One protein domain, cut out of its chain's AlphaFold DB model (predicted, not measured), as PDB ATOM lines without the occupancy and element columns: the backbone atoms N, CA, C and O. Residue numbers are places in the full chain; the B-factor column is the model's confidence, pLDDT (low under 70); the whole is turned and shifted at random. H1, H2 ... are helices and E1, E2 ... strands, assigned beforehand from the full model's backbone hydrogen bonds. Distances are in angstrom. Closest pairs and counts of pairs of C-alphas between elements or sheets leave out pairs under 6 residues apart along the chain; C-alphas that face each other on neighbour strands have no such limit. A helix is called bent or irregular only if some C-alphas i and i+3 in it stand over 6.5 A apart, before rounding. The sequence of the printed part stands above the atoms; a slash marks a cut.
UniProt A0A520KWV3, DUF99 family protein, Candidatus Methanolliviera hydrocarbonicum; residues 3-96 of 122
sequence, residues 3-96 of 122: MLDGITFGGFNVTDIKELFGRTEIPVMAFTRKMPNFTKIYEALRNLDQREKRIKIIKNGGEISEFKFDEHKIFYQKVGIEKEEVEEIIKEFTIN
ATOM      1  N   MET A   3     -38.921   7.424 -19.663       94.81
ATOM      2  CA  MET A   3     -38.792   8.595 -20.534       94.81
ATOM      3  C   MET A   3     -40.074   9.430 -20.481       94.81
ATOM      4  O   MET A   3     -41.162   8.904 -20.712       94.81
ATOM      5  N   LEU A   4     -39.948  10.721 -20.184       93.81
ATOM      6  CA  LEU A   4     -41.065  11.648 -20.001       93.81
ATOM      7  C   LEU A   4     -41.034  12.772 -21.050       93.81
ATOM      8  O   LEU A   4     -39.963  13.278 -21.391       93.81
ATOM      9  N   ASP A   5     -42.210  13.205 -21.512       91.38
ATOM     10  CA  ASP A   5     -42.397  14.404 -22.355       91.38
ATOM     11  C   ASP A   5     -42.419  15.669 -21.471       91.38
ATOM     12  O   ASP A   5     -43.450  16.310 -21.260       91.38
ATOM     13  N   GLY A   6     -41.272  15.967 -20.861       90.19
ATOM     14  CA  GLY A   6     -41.084  17.038 -19.884       90.19
ATOM     15  C   GLY A   6     -41.494  16.658 -18.454       90.19
ATOM     16  O   GLY A   6     -41.940  15.549 -18.173       90.19
ATOM     17  N   ILE A   7     -41.317  17.597 -17.518       88.31
ATOM     18  CA  ILE A   7     -41.658  17.406 -16.093       88.31
ATOM     19  C   ILE A   7     -43.075  17.882 -15.739       88.31
ATOM     20  O   ILE A   7     -43.483  17.808 -14.582       88.31
ATOM     21  N   THR A   8     -43.826  18.413 -16.704       87.56
ATOM     22  CA  THR A   8     -45.170  18.968 -16.496       87.56
ATOM     23  C   THR A   8     -46.189  18.266 -17.382       87.56
ATOM     24  O   THR A   8     -46.092  18.340 -18.604       87.56
ATOM     25  N   PHE A   9     -47.215  17.676 -16.779       84.56
ATOM     26  CA  PHE A   9     -48.312  17.014 -17.485       84.56
ATOM     27  C   PHE A   9     -49.600  17.835 -17.391       84.56
ATOM     28  O   PHE A   9     -49.851  18.507 -16.389       84.56
ATOM     29  N   GLY A  10     -50.432  17.805 -18.437       77.81
ATOM     30  CA  GLY A  10     -51.727  18.503 -18.432       77.81
ATOM     31  C   GLY A  10     -51.621  20.011 -18.148       77.81
ATOM     32  O   GLY A  10     -52.494  20.585 -17.505       77.81
ATOM     33  N   GLY A  11     -50.521  20.645 -18.562       78.12
ATOM     34  CA  GLY A  11     -50.237  22.062 -18.333       78.12
ATOM     35  C   GLY A  11     -49.426  22.321 -17.066       78.12
ATOM     36  O   GLY A  11     -48.305  22.809 -17.158       78.12
ATOM     37  N   PHE A  12     -49.957  21.984 -15.887       79.31
ATOM     38  CA  PHE A  12     -49.340  22.398 -14.617       79.31
ATOM     39  C   PHE A  12     -49.061  21.273 -13.631       79.31
ATOM     40  O   PHE A  12     -48.529  21.557 -12.557       79.31
ATOM     41  N   ASN A  13     -49.404  20.018 -13.933       84.06
ATOM     42  CA  ASN A  13     -49.121  18.909 -13.027       84.06
ATOM     43  C   ASN A  13     -47.623  18.576 -13.056       84.06
ATOM     44  O   ASN A  13     -47.155  17.844 -13.929       84.06
ATOM     45  N   VAL A  14     -46.867  19.184 -12.142       87.75
ATOM     46  CA  VAL A  14     -45.413  19.039 -12.083       87.75
ATOM     47  C   VAL A  14     -45.055  17.733 -11.383       87.75
ATOM     48  O   VAL A  14     -45.501  17.485 -10.265       87.75
ATOM     49  N   THR A  15     -44.221  16.930 -12.032       90.75
ATOM     50  CA  THR A  15     -43.675  15.684 -11.497       90.75
ATOM     51  C   THR A  15     -42.265  15.912 -10.977       90.75
ATOM     52  O   THR A  15     -41.419  16.471 -11.674       90.75
ATOM     53  N   ASP A  16     -42.008  15.468  -9.750       92.44
ATOM     54  CA  ASP A  16     -40.666  15.462  -9.179       92.44
ATOM     55  C   ASP A  16     -39.918  14.220  -9.663       92.44
ATOM     56  O   ASP A  16     -40.157  13.109  -9.189       92.44
ATOM     57  N   ILE A  17     -39.022  14.400 -10.636       93.75
ATOM     58  CA  ILE A  17     -38.260  13.282 -11.200       93.75
ATOM     59  C   ILE A  17     -37.342  12.633 -10.157       93.75
ATOM     60  O   ILE A  17     -37.135  11.425 -10.216       93.75
ATOM     61  N   LYS A  18     -36.844  13.390  -9.165       93.56
ATOM     62  CA  LYS A  18     -35.989  12.843  -8.102       93.56
ATOM     63  C   LYS A  18     -36.794  12.022  -7.107       93.56
ATOM     64  O   LYS A  18     -36.344  10.948  -6.723       93.56
ATOM     65  N   GLU A  19     -37.978  12.496  -6.716       94.00
ATOM     66  CA  GLU A  19     -38.901  11.699  -5.896       94.00
ATOM     67  C   GLU A  19     -39.306  10.417  -6.636       94.00
ATOM     68  O   GLU A  19     -39.313   9.335  -6.052       94.00
ATOM     69  N   LEU A  20     -39.595  10.526  -7.937       93.94
ATOM     70  CA  LEU A  20     -39.963   9.389  -8.772       93.94
ATOM     71  C   LEU A  20     -38.841   8.342  -8.830       93.94
ATOM     72  O   LEU A  20     -39.109   7.157  -8.625       93.94
ATOM     73  N   PHE A  21     -37.592   8.768  -9.038       95.50
ATOM     74  CA  PHE A  21     -36.431   7.883  -8.957       95.50
ATOM     75  C   PHE A  21     -36.294   7.261  -7.564       95.50
ATOM     76  O   PHE A  21     -36.222   6.045  -7.459       95.50
ATOM     77  N   GLY A  22     -36.357   8.053  -6.491       96.12
ATOM     78  CA  GLY A  22     -36.211   7.540  -5.124       96.12
ATOM     79  C   GLY A  22     -37.284   6.527  -4.708       96.12
ATOM     80  O   GLY A  22     -37.040   5.703  -3.835       96.12
ATOM     81  N   ARG A  23     -38.471   6.565  -5.325       96.50
ATOM     82  CA  ARG A  23     -39.564   5.617  -5.048       96.50
ATOM     83  C   ARG A  23     -39.543   4.366  -5.915       96.50
ATOM     84  O   ARG A  23     -40.109   3.356  -5.512       96.50
ATOM     85  N   THR A  24     -39.002   4.462  -7.125       96.12
ATOM     86  CA  THR A  24     -39.059   3.375  -8.116       96.12
ATOM     87  C   THR A  24     -37.716   2.699  -8.335       96.12
ATOM     88  O   THR A  24     -37.690   1.601  -8.872       96.12
ATOM     89  N   GLU A  25     -36.620   3.367  -7.971       95.56
ATOM     90  CA  GLU A  25     -35.235   3.032  -8.324       95.56
ATOM     91  C   GLU A  25     -34.995   2.874  -9.836       95.56
ATOM     92  O   GLU A  25     -33.958   2.384 -10.277       95.56
ATOM     93  N   ILE A  26     -35.937   3.332 -10.665       96.19
ATOM     94  CA  ILE A  26     -35.826   3.290 -12.118       96.19
ATOM     95  C   ILE A  26     -35.311   4.651 -12.595       96.19
ATOM     96  O   ILE A  26     -35.970   5.660 -12.327       96.19
ATOM     97  N   PRO A  27     -34.202   4.710 -13.358       95.31
ATOM     98  CA  PRO A  27     -33.680   5.964 -13.894       95.31
ATOM     99  C   PRO A  27     -34.729   6.725 -14.708       95.31
ATOM    100  O   PRO A  27     -35.456   6.115 -15.505       95.31
ATOM    101  N   VAL A  28     -34.802   8.043 -14.518       95.31
ATOM    102  CA  VAL A  28     -35.815   8.911 -15.138       95.31
ATOM    103  C   VAL A  28     -35.142   9.975 -15.990       95.31
ATOM    104  O   VAL A  28     -34.224  10.664 -15.540       95.31
ATOM    105  N   MET A  29     -35.663  10.158 -17.200       94.69
ATOM    106  CA  MET A  29     -35.284  11.237 -18.100       94.69
ATOM    107  C   MET A  29     -36.522  11.991 -18.565       94.69
ATOM    108  O   MET A  29     -37.513  11.381 -18.966       94.69
ATOM    109  N   ALA A  30     -36.461  13.316 -18.542       94.06
ATOM    110  CA  ALA A  30     -37.508  14.179 -19.065       94.06
ATOM    111  C   ALA A  30     -36.960  15.003 -20.227       94.06
ATOM    112  O   ALA A  30     -35.958  15.693 -20.063       94.06
ATOM    113  N   PHE A  31     -37.630  14.949 -21.376       92.88
ATOM    114  CA  PHE A  31     -37.200  15.596 -22.612       92.88
ATOM    115  C   PHE A  31     -38.068  16.807 -22.943       92.88
ATOM    116  O   PHE A  31     -39.279  16.790 -22.758       92.88
ATOM    117  N   THR A  32     -37.463  17.864 -23.480       90.38
ATOM    118  CA  THR A  32     -38.180  19.007 -24.050       90.38
ATOM    119  C   THR A  32     -37.461  19.530 -25.288       90.38
ATOM    120  O   THR A  32     -36.238  19.619 -25.352       90.38
ATOM    121  N   ARG A  33     -38.235  19.922 -26.300       88.44
ATOM    122  CA  ARG A  33     -37.708  20.434 -27.579       88.44
ATOM    123  C   ARG A  33     -37.190  21.863 -27.487       88.44
ATOM    124  O   ARG A  33     -36.449  22.327 -28.347       88.44
ATOM    125  N   LYS A  34     -37.662  22.611 -26.491       87.44
ATOM    126  CA  LYS A  34     -37.317  24.018 -26.283       87.44
ATOM    127  C   LYS A  34     -36.991  24.232 -24.820       87.44
ATOM    128  O   LYS A  34     -37.663  23.670 -23.953       87.44
ATOM    129  N   MET A  35     -36.014  25.096 -24.572       87.31
ATOM    130  CA  MET A  35     -35.676  25.525 -23.224       87.31
ATOM    131  C   MET A  35     -36.935  26.070 -22.529       87.31
ATOM    132  O   MET A  35     -37.589  26.967 -23.082       87.31
ATOM    133  N   PRO A  36     -37.310  25.542 -21.351       84.06
ATOM    134  CA  PRO A  36     -38.446  26.044 -20.595       84.06
ATOM    135  C   PRO A  36     -38.268  27.524 -20.252       84.06
ATOM    136  O   PRO A  36     -37.237  27.946 -19.730       84.06
ATOM    137  N   ASN A  37     -39.294  28.331 -20.520       86.62
ATOM    138  CA  ASN A  37     -39.303  29.724 -20.093       86.62
ATOM    139  C   ASN A  37     -39.790  29.798 -18.641       86.62
ATOM    140  O   ASN A  37     -40.993  29.888 -18.384       86.62
ATOM    141  N   PHE A  38     -38.850  29.744 -17.697       83.50
ATOM    142  CA  PHE A  38     -39.156  29.767 -16.267       83.50
ATOM    143  C   PHE A  38     -39.955  31.002 -15.841       83.50
ATOM    144  O   PHE A  38     -40.851  30.867 -15.015       83.50
ATOM    145  N   THR A  39     -39.708  32.175 -16.434       86.25
ATOM    146  CA  THR A  39     -40.488  33.392 -16.152       86.25
ATOM    147  C   THR A  39     -41.968  33.171 -16.450       86.25
ATOM    148  O   THR A  39     -42.799  33.316 -15.555       86.25
ATOM    149  N   LYS A  40     -42.294  32.704 -17.662       85.62
ATOM    150  CA  LYS A  40     -43.678  32.398 -18.057       85.62
ATOM    151  C   LYS A  40     -44.294  31.292 -17.204       85.62
ATOM    152  O   LYS A  40     -45.473  31.362 -16.873       85.62
ATOM    153  N   ILE A  41     -43.512  30.276 -16.836       84.75
ATOM    154  CA  ILE A  41     -43.981  29.190 -15.966       84.75
ATOM    155  C   ILE A  41     -44.346  29.738 -14.579       84.75
ATOM    156  O   ILE A  41     -45.427  29.449 -14.072       84.75
ATOM    157  N   TYR A  42     -43.491  30.563 -13.972       84.81
ATOM    158  CA  TYR A  42     -43.752  31.149 -12.655       84.81
ATOM    159  C   TYR A  42     -44.918  32.140 -12.658       84.81
ATOM    160  O   TYR A  42     -45.666  32.185 -11.678       84.81
ATOM    161  N   GLU A  43     -45.091  32.900 -13.739       86.62
ATOM    162  CA  GLU A  43     -46.255  33.766 -13.944       86.62
ATOM    163  C   GLU A  43     -47.544  32.952 -14.052       86.62
ATOM    164  O   GLU A  43     -48.518  33.249 -13.364       86.62
ATOM    165  N   ALA A  44     -47.542  31.883 -14.846       84.81
ATOM    166  CA  ALA A  44     -48.713  31.034 -15.024       84.81
ATOM    167  C   ALA A  44     -49.087  30.259 -13.745       84.81
ATOM    168  O   ALA A  44     -50.262  30.032 -13.471       84.81
ATOM    169  N   LEU A  45     -48.100  29.924 -12.908       85.31
ATOM    170  CA  LEU A  45     -48.322  29.335 -11.586       85.31
ATOM    171  C   LEU A  45     -48.873  30.328 -10.552       85.31
ATOM    172  O   LEU A  45     -49.289  29.894  -9.481       85.31
ATOM    173  N   ARG A  46     -48.868  31.644 -10.820       84.19
ATOM    174  CA  ARG A  46     -49.250  32.679  -9.840       84.19
ATOM    175  C   ARG A  46     -50.683  32.524  -9.329       84.19
ATOM    176  O   ARG A  46     -50.914  32.762  -8.151       84.19
ATOM    177  N   ASN A  47     -51.594  32.104 -10.204       83.25
ATOM    178  CA  ASN A  47     -53.029  32.004  -9.927       83.25
ATOM    179  C   ASN A  47     -53.489  30.561  -9.658       83.25
ATOM    180  O   ASN A  47     -54.685  30.291  -9.686       83.25
ATOM    181  N   LEU A  48     -52.554  29.626  -9.469       83.12
ATOM    182  CA  LEU A  48     -52.861  28.214  -9.264       83.12
ATOM    183  C   LEU A  48     -52.649  27.807  -7.811       83.12
ATOM    184  O   LEU A  48     -51.665  28.188  -7.171       83.12
ATOM    185  N   ASP A  49     -53.532  26.940  -7.327       83.12
ATOM    186  CA  ASP A  49     -53.394  26.335  -6.010       83.12
ATOM    187  C   ASP A  49     -52.087  25.540  -5.896       83.12
ATOM    188  O   ASP A  49     -51.584  24.933  -6.855       83.12
ATOM    189  N   GLN A  50     -51.538  25.522  -4.678       84.44
ATOM    190  CA  GLN A  50     -50.289  24.829  -4.346       84.44
ATOM    191  C   GLN A  50     -49.075  25.308  -5.165       84.44
ATOM    192  O   GLN A  50     -48.110  24.561  -5.351       84.44
ATOM    193  N   ARG A  51     -49.092  26.561  -5.642       86.25
ATOM    194  CA  ARG A  51     -47.986  27.204  -6.370       86.25
ATOM    195  C   ARG A  51     -46.620  26.933  -5.746       86.25
ATOM    196  O   ARG A  51     -45.691  26.555  -6.450       86.25
ATOM    197  N   GLU A  52     -46.491  27.119  -4.439       86.94
ATOM    198  CA  GLU A  52     -45.221  26.963  -3.719       86.94
ATOM    199  C   GLU A  52     -44.670  25.542  -3.838       86.94
ATOM    200  O   GLU A  52     -43.492  25.353  -4.147       86.94
ATOM    201  N   LYS A  53     -45.545  24.538  -3.693       88.06
ATOM    202  CA  LYS A  53     -45.198  23.128  -3.886       88.06
ATOM    203  C   LYS A  53     -44.736  22.875  -5.322       88.06
ATOM    204  O   LYS A  53     -43.681  22.279  -5.520       88.06
ATOM    205  N   ARG A  54     -45.471  23.377  -6.320       88.12
ATOM    206  CA  ARG A  54     -45.119  23.225  -7.746       88.12
ATOM    207  C   ARG A  54     -43.774  23.883  -8.072       88.12
ATOM    208  O   ARG A  54     -42.944  23.272  -8.735       88.12
ATOM    209  N   ILE A  55     -43.517  25.087  -7.556       87.31
ATOM    210  CA  ILE A  55     -42.236  25.790  -7.724       87.31
ATOM    211  C   ILE A  55     -41.091  25.001  -7.085       87.31
ATOM    212  O   ILE A  55     -40.020  24.897  -7.683       87.31
ATOM    213  N   LYS A  56     -41.305  24.436  -5.892       89.31
ATOM    214  CA  LYS A  56     -40.300  23.607  -5.218       89.31
ATOM    215  C   LYS A  56     -39.926  22.392  -6.068       89.31
ATOM    216  O   LYS A  56     -38.740  22.131  -6.226       89.31
ATOM    217  N   ILE A  57     -40.912  21.718  -6.662       88.56
ATOM    218  CA  ILE A  57     -40.684  20.573  -7.554       88.56
ATOM    219  C   ILE A  57     -39.895  20.995  -8.801       88.56
ATOM    220  O   ILE A  57     -38.896  20.362  -9.131       88.56
ATOM    221  N   ILE A  58     -40.282  22.094  -9.460       86.56
ATOM    222  CA  ILE A  58     -39.573  22.601 -10.652       86.56
ATOM    223  C   ILE A  58     -38.103  22.882 -10.330       86.56
ATOM    224  O   ILE A  58     -37.220  22.482 -11.084       86.56
ATOM    225  N   LYS A  59     -37.832  23.532  -9.192       85.75
ATOM    226  CA  LYS A  59     -36.462  23.781  -8.726       85.75
ATOM    227  C   LYS A  59     -35.724  22.487  -8.386       85.75
ATOM    228  O   LYS A  59     -34.523  22.394  -8.616       85.75
ATOM    229  N   ASN A  60     -36.427  21.493  -7.846       87.00
ATOM    230  CA  ASN A  60     -35.830  20.207  -7.505       87.00
ATOM    231  C   ASN A  60     -35.481  19.362  -8.738       87.00
ATOM    232  O   ASN A  60     -34.546  18.566  -8.663       87.00
ATOM    233  N   GLY A  61     -36.160  19.581  -9.870       79.69
ATOM    234  CA  GLY A  61     -35.900  18.910 -11.147       79.69
ATOM    235  C   GLY A  61     -34.465  19.054 -11.672       79.69
ATOM    236  O   GLY A  61     -34.072  18.315 -12.568       79.69
ATOM    237  N   GLY A  62     -33.657  19.945 -11.092       81.12
ATOM    238  CA  GLY A  62     -32.225  20.027 -11.359       81.12
ATOM    239  C   GLY A  62     -31.884  20.766 -12.648       81.12
ATOM    240  O   GLY A  62     -32.697  21.515 -13.193       81.12
ATOM    241  N   GLU A  63     -30.645  20.582 -13.095       86.88
ATOM    242  CA  GLU A  63     -30.107  21.246 -14.278       86.88
ATOM    243  C   GLU A  63     -30.713  20.677 -15.565       86.88
ATOM    244  O   GLU A  63     -30.878  19.464 -15.719       86.88
ATOM    245  N   ILE A  64     -31.036  21.574 -16.495       92.00
ATOM    246  CA  ILE A  64     -31.463  21.210 -17.841       92.00
ATOM    247  C   ILE A  64     -30.216  21.157 -18.712       92.00
ATOM    248  O   ILE A  64     -29.594  22.185 -18.969       92.00
ATOM    249  N   SER A  65     -29.877  19.959 -19.172       94.00
ATOM    250  CA  SER A  65     -28.783  19.729 -20.109       94.00
ATOM    251  C   SER A  65     -29.270  19.882 -21.548       94.00
ATOM    252  O   SER A  65     -30.426  19.597 -21.862       94.00
ATOM    253  N   GLU A  66     -28.387  20.338 -22.432       93.81
ATOM    254  CA  GLU A  66     -28.626  20.428 -23.873       93.81
ATOM    255  C   GLU A  66     -27.753  19.396 -24.584       93.81
ATOM    256  O   GLU A  66     -26.547  19.336 -24.346       93.81
ATOM    257  N   PHE A  67     -28.358  18.619 -25.479       92.56
ATOM    258  CA  PHE A  67     -27.648  17.750 -26.405       92.56
ATOM    259  C   PHE A  67     -27.949  18.178 -27.842       92.56
ATOM    260  O   PHE A  67     -29.106  18.396 -28.214       92.56
ATOM    261  N   LYS A  68     -26.891  18.329 -28.639       89.81
ATOM    262  CA  LYS A  68     -26.963  18.739 -30.044       89.81
ATOM    263  C   LYS A  68     -26.568  17.564 -30.925       89.81
ATOM    264  O   LYS A  68     -25.538  16.941 -30.678       89.81
ATOM    265  N   PHE A  69     -27.363  17.300 -31.951       82.62
ATOM    266  CA  PHE A  69     -27.099  16.273 -32.953       82.62
ATOM    267  C   PHE A  69     -27.565  16.788 -34.315       82.62
ATOM    268  O   PHE A  69     -28.673  17.309 -34.434       82.62
ATOM    269  N   ASP A  70     -26.700  16.689 -35.322       79.12
ATOM    270  CA  ASP A  70     -26.896  17.285 -36.647       79.12
ATOM    271  C   ASP A  70     -27.305  18.775 -36.567       79.12
ATOM    272  O   ASP A  70     -26.630  19.576 -35.916       79.12
ATOM    273  N   GLU A  71     -28.420  19.158 -37.197       82.00
ATOM    274  CA  GLU A  71     -29.012  20.504 -37.130       82.00
ATOM    275  C   GLU A  71     -30.040  20.661 -35.993       82.00
ATOM    276  O   GLU A  71     -30.733  21.678 -35.877       82.00
ATOM    277  N   HIS A  72     -30.158  19.652 -35.133       82.81
ATOM    278  CA  HIS A  72     -31.166  19.565 -34.092       82.81
ATOM    279  C   HIS A  72     -30.566  19.708 -32.693       82.81
ATOM    280  O   HIS A  72     -29.380  19.491 -32.431       82.81
ATOM    281  N   LYS A  73     -31.427  20.091 -31.750       90.00
ATOM    282  CA  LYS A  73     -31.097  20.109 -30.330       90.00
ATOM    283  C   LYS A  73     -32.274  19.643 -29.499       90.00
ATOM    284  O   LYS A  73     -33.427  19.947 -29.813       90.00
ATOM    285  N   ILE A  74     -31.955  18.967 -28.411       92.06
ATOM    286  CA  ILE A  74     -32.906  18.507 -27.413       92.06
ATOM    287  C   ILE A  74     -32.411  18.923 -26.034       92.06
ATOM    288  O   ILE A  74     -31.214  18.914 -25.748       92.06
ATOM    289  N   PHE A  75     -33.344  19.316 -25.179       93.56
ATOM    290  CA  PHE A  75     -33.069  19.612 -23.785       93.56
ATOM    291  C   PHE A  75     -33.594  18.468 -22.934       93.56
ATOM    292  O   PHE A  75     -34.672  17.934 -23.208       93.56
ATOM    293  N   TYR A  76     -32.861  18.104 -21.892       93.88
ATOM    294  CA  TYR A  76     -33.255  17.014 -21.022       93.88
ATOM    295  C   TYR A  76     -32.871  17.261 -19.567       93.88
ATOM    296  O   TYR A  76     -31.964  18.027 -19.248       93.88
ATOM    297  N   GLN A  77     -33.584  16.583 -18.678       94.62
ATOM    298  CA  GLN A  77     -33.263  16.459 -17.261       94.62
ATOM    299  C   GLN A  77     -33.111  14.974 -16.951       94.62
ATOM    300  O   GLN A  77     -33.882  14.164 -17.470       94.62
ATOM    301  N   LYS A  78     -32.132  14.619 -16.117       94.62
ATOM    302  CA  LYS A  78     -31.813  13.227 -15.777       94.62
ATOM    303  C   LYS A  78     -31.734  13.017 -14.270       94.62
ATOM    304  O   LYS A  78     -31.330  13.915 -13.532       94.62
ATOM    305  N   VAL A  79     -32.055  11.806 -13.827       95.44
ATOM    306  CA  VAL A  79     -31.769  11.327 -12.472       95.44
ATOM    307  C   VAL A  79     -31.550   9.816 -12.482       95.44
ATOM    308  O   VAL A  79     -32.254   9.085 -13.179       95.44
ATOM    309  N   GLY A  80     -30.558   9.358 -11.716       94.19
ATOM    310  CA  GLY A  80     -30.205   7.939 -11.628       94.19
ATOM    311  C   GLY A  80     -29.504   7.375 -12.869       94.19
ATOM    312  O   GLY A  80     -29.465   6.164 -13.024       94.19
ATOM    313  N   ILE A  81     -28.997   8.233 -13.759       94.44
ATOM    314  CA  ILE A  81     -28.269   7.856 -14.978       94.44
ATOM    315  C   ILE A  81     -27.197   8.903 -15.285       94.44
ATOM    316  O   ILE A  81     -27.385  10.087 -14.972       94.44
ATOM    317  N   GLU A  82     -26.081   8.485 -15.877       94.75
ATOM    318  CA  GLU A  82     -24.994   9.382 -16.265       94.75
ATOM    319  C   GLU A  82     -25.259  10.122 -17.572       94.75
ATOM    320  O   GLU A  82     -26.161   9.791 -18.340       94.75
ATOM    321  N   LYS A  83     -24.531  11.221 -17.774       93.62
ATOM    322  CA  LYS A  83     -24.767  12.115 -18.910       93.62
ATOM    323  C   LYS A  83     -24.459  11.408 -20.229       93.62
ATOM    324  O   LYS A  83     -25.244  11.491 -21.165       93.62
ATOM    325  N   GLU A  84     -23.339  10.707 -20.271       94.06
ATOM    326  CA  GLU A  84     -22.824  10.005 -21.441       94.06
ATOM    327  C   GLU A  84     -23.817   8.929 -21.901       94.06
ATOM    328  O   GLU A  84     -24.176   8.880 -23.074       94.06
ATOM    329  N   GLU A  85     -24.357   8.157 -20.953       94.62
ATOM    330  CA  GLU A  85     -25.357   7.119 -21.217       94.62
ATOM    331  C   GLU A  85     -26.667   7.717 -21.758       94.62
ATOM    332  O   GLU A  85     -27.246   7.211 -22.717       94.62
ATOM    333  N   VAL A  86     -27.116   8.855 -21.210       93.44
ATOM    334  CA  VAL A  86     -28.297   9.572 -21.726       93.44
ATOM    335  C   VAL A  86     -28.086  10.013 -23.172       93.44
ATOM    336  O   VAL A  86     -28.998   9.900 -23.987       93.44
ATOM    337  N   GLU A  87     -26.907  10.531 -23.505       92.81
ATOM    338  CA  GLU A  87     -26.602  10.995 -24.860       92.81
ATOM    339  C   GLU A  87     -26.515   9.840 -25.865       92.81
ATOM    340  O   GLU A  87     -26.960   9.997 -27.004       92.81
ATOM    341  N   GLU A  88     -26.017   8.672 -25.457       93.25
ATOM    342  CA  GLU A  88     -26.076   7.441 -26.256       93.25
ATOM    343  C   GLU A  88     -27.522   7.009 -26.513       93.25
ATOM    344  O   GLU A  88     -27.907   6.803 -27.666       93.25
ATOM    345  N   ILE A  89     -28.355   6.991 -25.470       92.50
ATOM    346  CA  ILE A  89     -29.782   6.671 -25.584       92.50
ATOM    347  C   ILE A  89     -30.491   7.666 -26.508       92.50
ATOM    348  O   ILE A  89     -31.302   7.273 -27.345       92.50
ATOM    349  N   ILE A  90     -30.200   8.965 -26.402       91.19
ATOM    350  CA  ILE A  90     -30.792   9.955 -27.307       91.19
ATOM    351  C   ILE A  90     -30.424   9.626 -28.756       91.19
ATOM    352  O   ILE A  90     -31.318   9.627 -29.598       91.19
ATOM    353  N   LYS A  91     -29.158   9.316 -29.058       89.81
ATOM    354  CA  LYS A  91     -28.726   8.971 -30.424       89.81
ATOM    355  C   LYS A  91     -29.393   7.700 -30.943       89.81
ATOM    356  O   LYS A  91     -29.816   7.669 -32.091       89.81
ATOM    357  N   GLU A  92     -29.495   6.667 -30.113       90.88
ATOM    358  CA  GLU A  92     -30.049   5.371 -30.515       90.88
ATOM    359  C   GLU A  92     -31.565   5.434 -30.742       90.88
ATOM    360  O   GLU A  92     -32.090   4.864 -31.698       90.88
ATOM    361  N   PHE A  93     -32.281   6.166 -29.885       90.00
ATOM    362  CA  PHE A  93     -33.740   6.220 -29.917       90.00
ATOM    363  C   PHE A  93     -34.303   7.421 -30.673       90.00
ATOM    364  O   PHE A  93     -35.522   7.528 -30.770       90.00
ATOM    365  N   THR A  94     -33.485   8.326 -31.210       87.38
ATOM    366  CA  THR A  94     -33.960   9.472 -32.000       87.38
ATOM    367  C   THR A  94     -33.696   9.219 -33.479       87.38
ATOM    368  O   THR A  94     -32.594   9.444 -33.962       87.38
ATOM    369  N   ILE A  95     -34.715   8.736 -34.197       80.38
ATOM    370  CA  ILE A  95     -34.569   8.307 -35.597       80.38
ATOM    371  C   ILE A  95     -35.096   9.381 -36.553       80.38
ATOM    372  O   ILE A  95     -34.359   9.877 -37.397       80.38
ATOM    373  N   ASN A  96     -36.375   9.756 -36.422       75.31
ATOM    374  CA  ASN A  96     -37.053  10.633 -37.389       75.31
ATOM    375  C   ASN A  96     -37.590  11.936 -36.772       75.31
ATOM    376  O   ASN A  96     -38.392  12.629 -37.400       75.31
TER     377      ASN A  96
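AT A GLANCE: This is residues 3 to 96 of the 122 residues of the protein "DUF99 family protein" of Candidatus Methanolliviera hydrocarbonicum (UniProt A0A520KWV3). A strongly twisted sheet of three strands has H4 over one face and H1 on the opposite face, near one end, while H2 and H3 run out and back away from the sheet and make one end of the longest axis. The hairpin of E2 and E3 reaches the other end of that axis, and residues 3 to 4 add a short pairing beside E1. The printed part has 94 residues with four named helices and three named strands, in the order H1 E1 H2 H3 E2 E3 H4; the class is mixed, helices and strands, and the sheet's order is E1 - E3 - E2, all antiparallel. The whole is compact, with a radius of gyration of the C-alphas of 14.0 A and spans of 40 by 32 by 20 A.

HOW THE PARTS SIT: E3, residues 72 to 79, is the inner strand, between the edge strands E1, residues 28 to 32, and E2, residues 65 to 69. E1 and E3 are antiparallel at 151 degrees, with N 30 and O 77 2.9 A apart, within hydrogen-bond range. E2 and E3, a hairpin, are antiparallel at 143 degrees, with N 67 and O 74 within range at 2.9 A. H4, residues 83 to 93, is on the sheet at a height of 8.5 A, over E3 and slantwise to the strands, at 53 degrees to E3 on the local plane; the closest C-alphas of H4 and E2 are those of Glu 87 and Phe 67, 7.0 A apart. H1, residues 17 to 24, is on the opposite face at a height of 6.9 A, over none of the strands, but only just: 2 of its C-alphas fall on E1. Its closest C-alpha pair with E1 is Phe 21 and Val 28, 6.3 A. H2, residues 38 to 47, and H3, residues 51 to 60, are not on the sheet. They form a helical hairpin and only just touch, with 3 pairs of C-alphas within 8 A, the closest those of Leu 45 and Arg 51, 5.6 A; they run opposite ways at a shallow tilt of 24 degrees. E1, H2, H3 and E2 form a split strand-helix-strand unit, two strands running the same way with E3 between them, and its crossover is right-handed. H1 and H3 are close but not clearly touching, with C-alphas 18 and 60 7.4 A apart. In H1, H3 and H4 every O i to N i+4 pair is within hydrogen-bond range; in H2, 5 of 6 are.

IN THESE COORDINATES: E3 is 23.1 A long from first to last C-alpha, E1 13.7 A and E2 13.4 A. H1 begins at C-alpha 17, (-38.260, 13.282, -11.200), and is 10.4 A long. H2 is 15.4 A long and irregular, but only just: C-alphas 44 and 47 are 6.7 A apart. H3 is 14.1 A long. H4, 15.4 A long, ends at C-alpha 93, (-33.740, 6.220, -29.917).

THE WHOLE: The C-alphas farthest apart, those of Asp 49 and Asp 70, are 41.5 A apart. The printed part has no cut, and its six links between named elements are tight. Residues 3 to 16 hold no named element, though residues 8 to 9 pair antiparallel with 13 to 14. The mean pLDDT of the printed part is 89.1, and no printed residue is under 70.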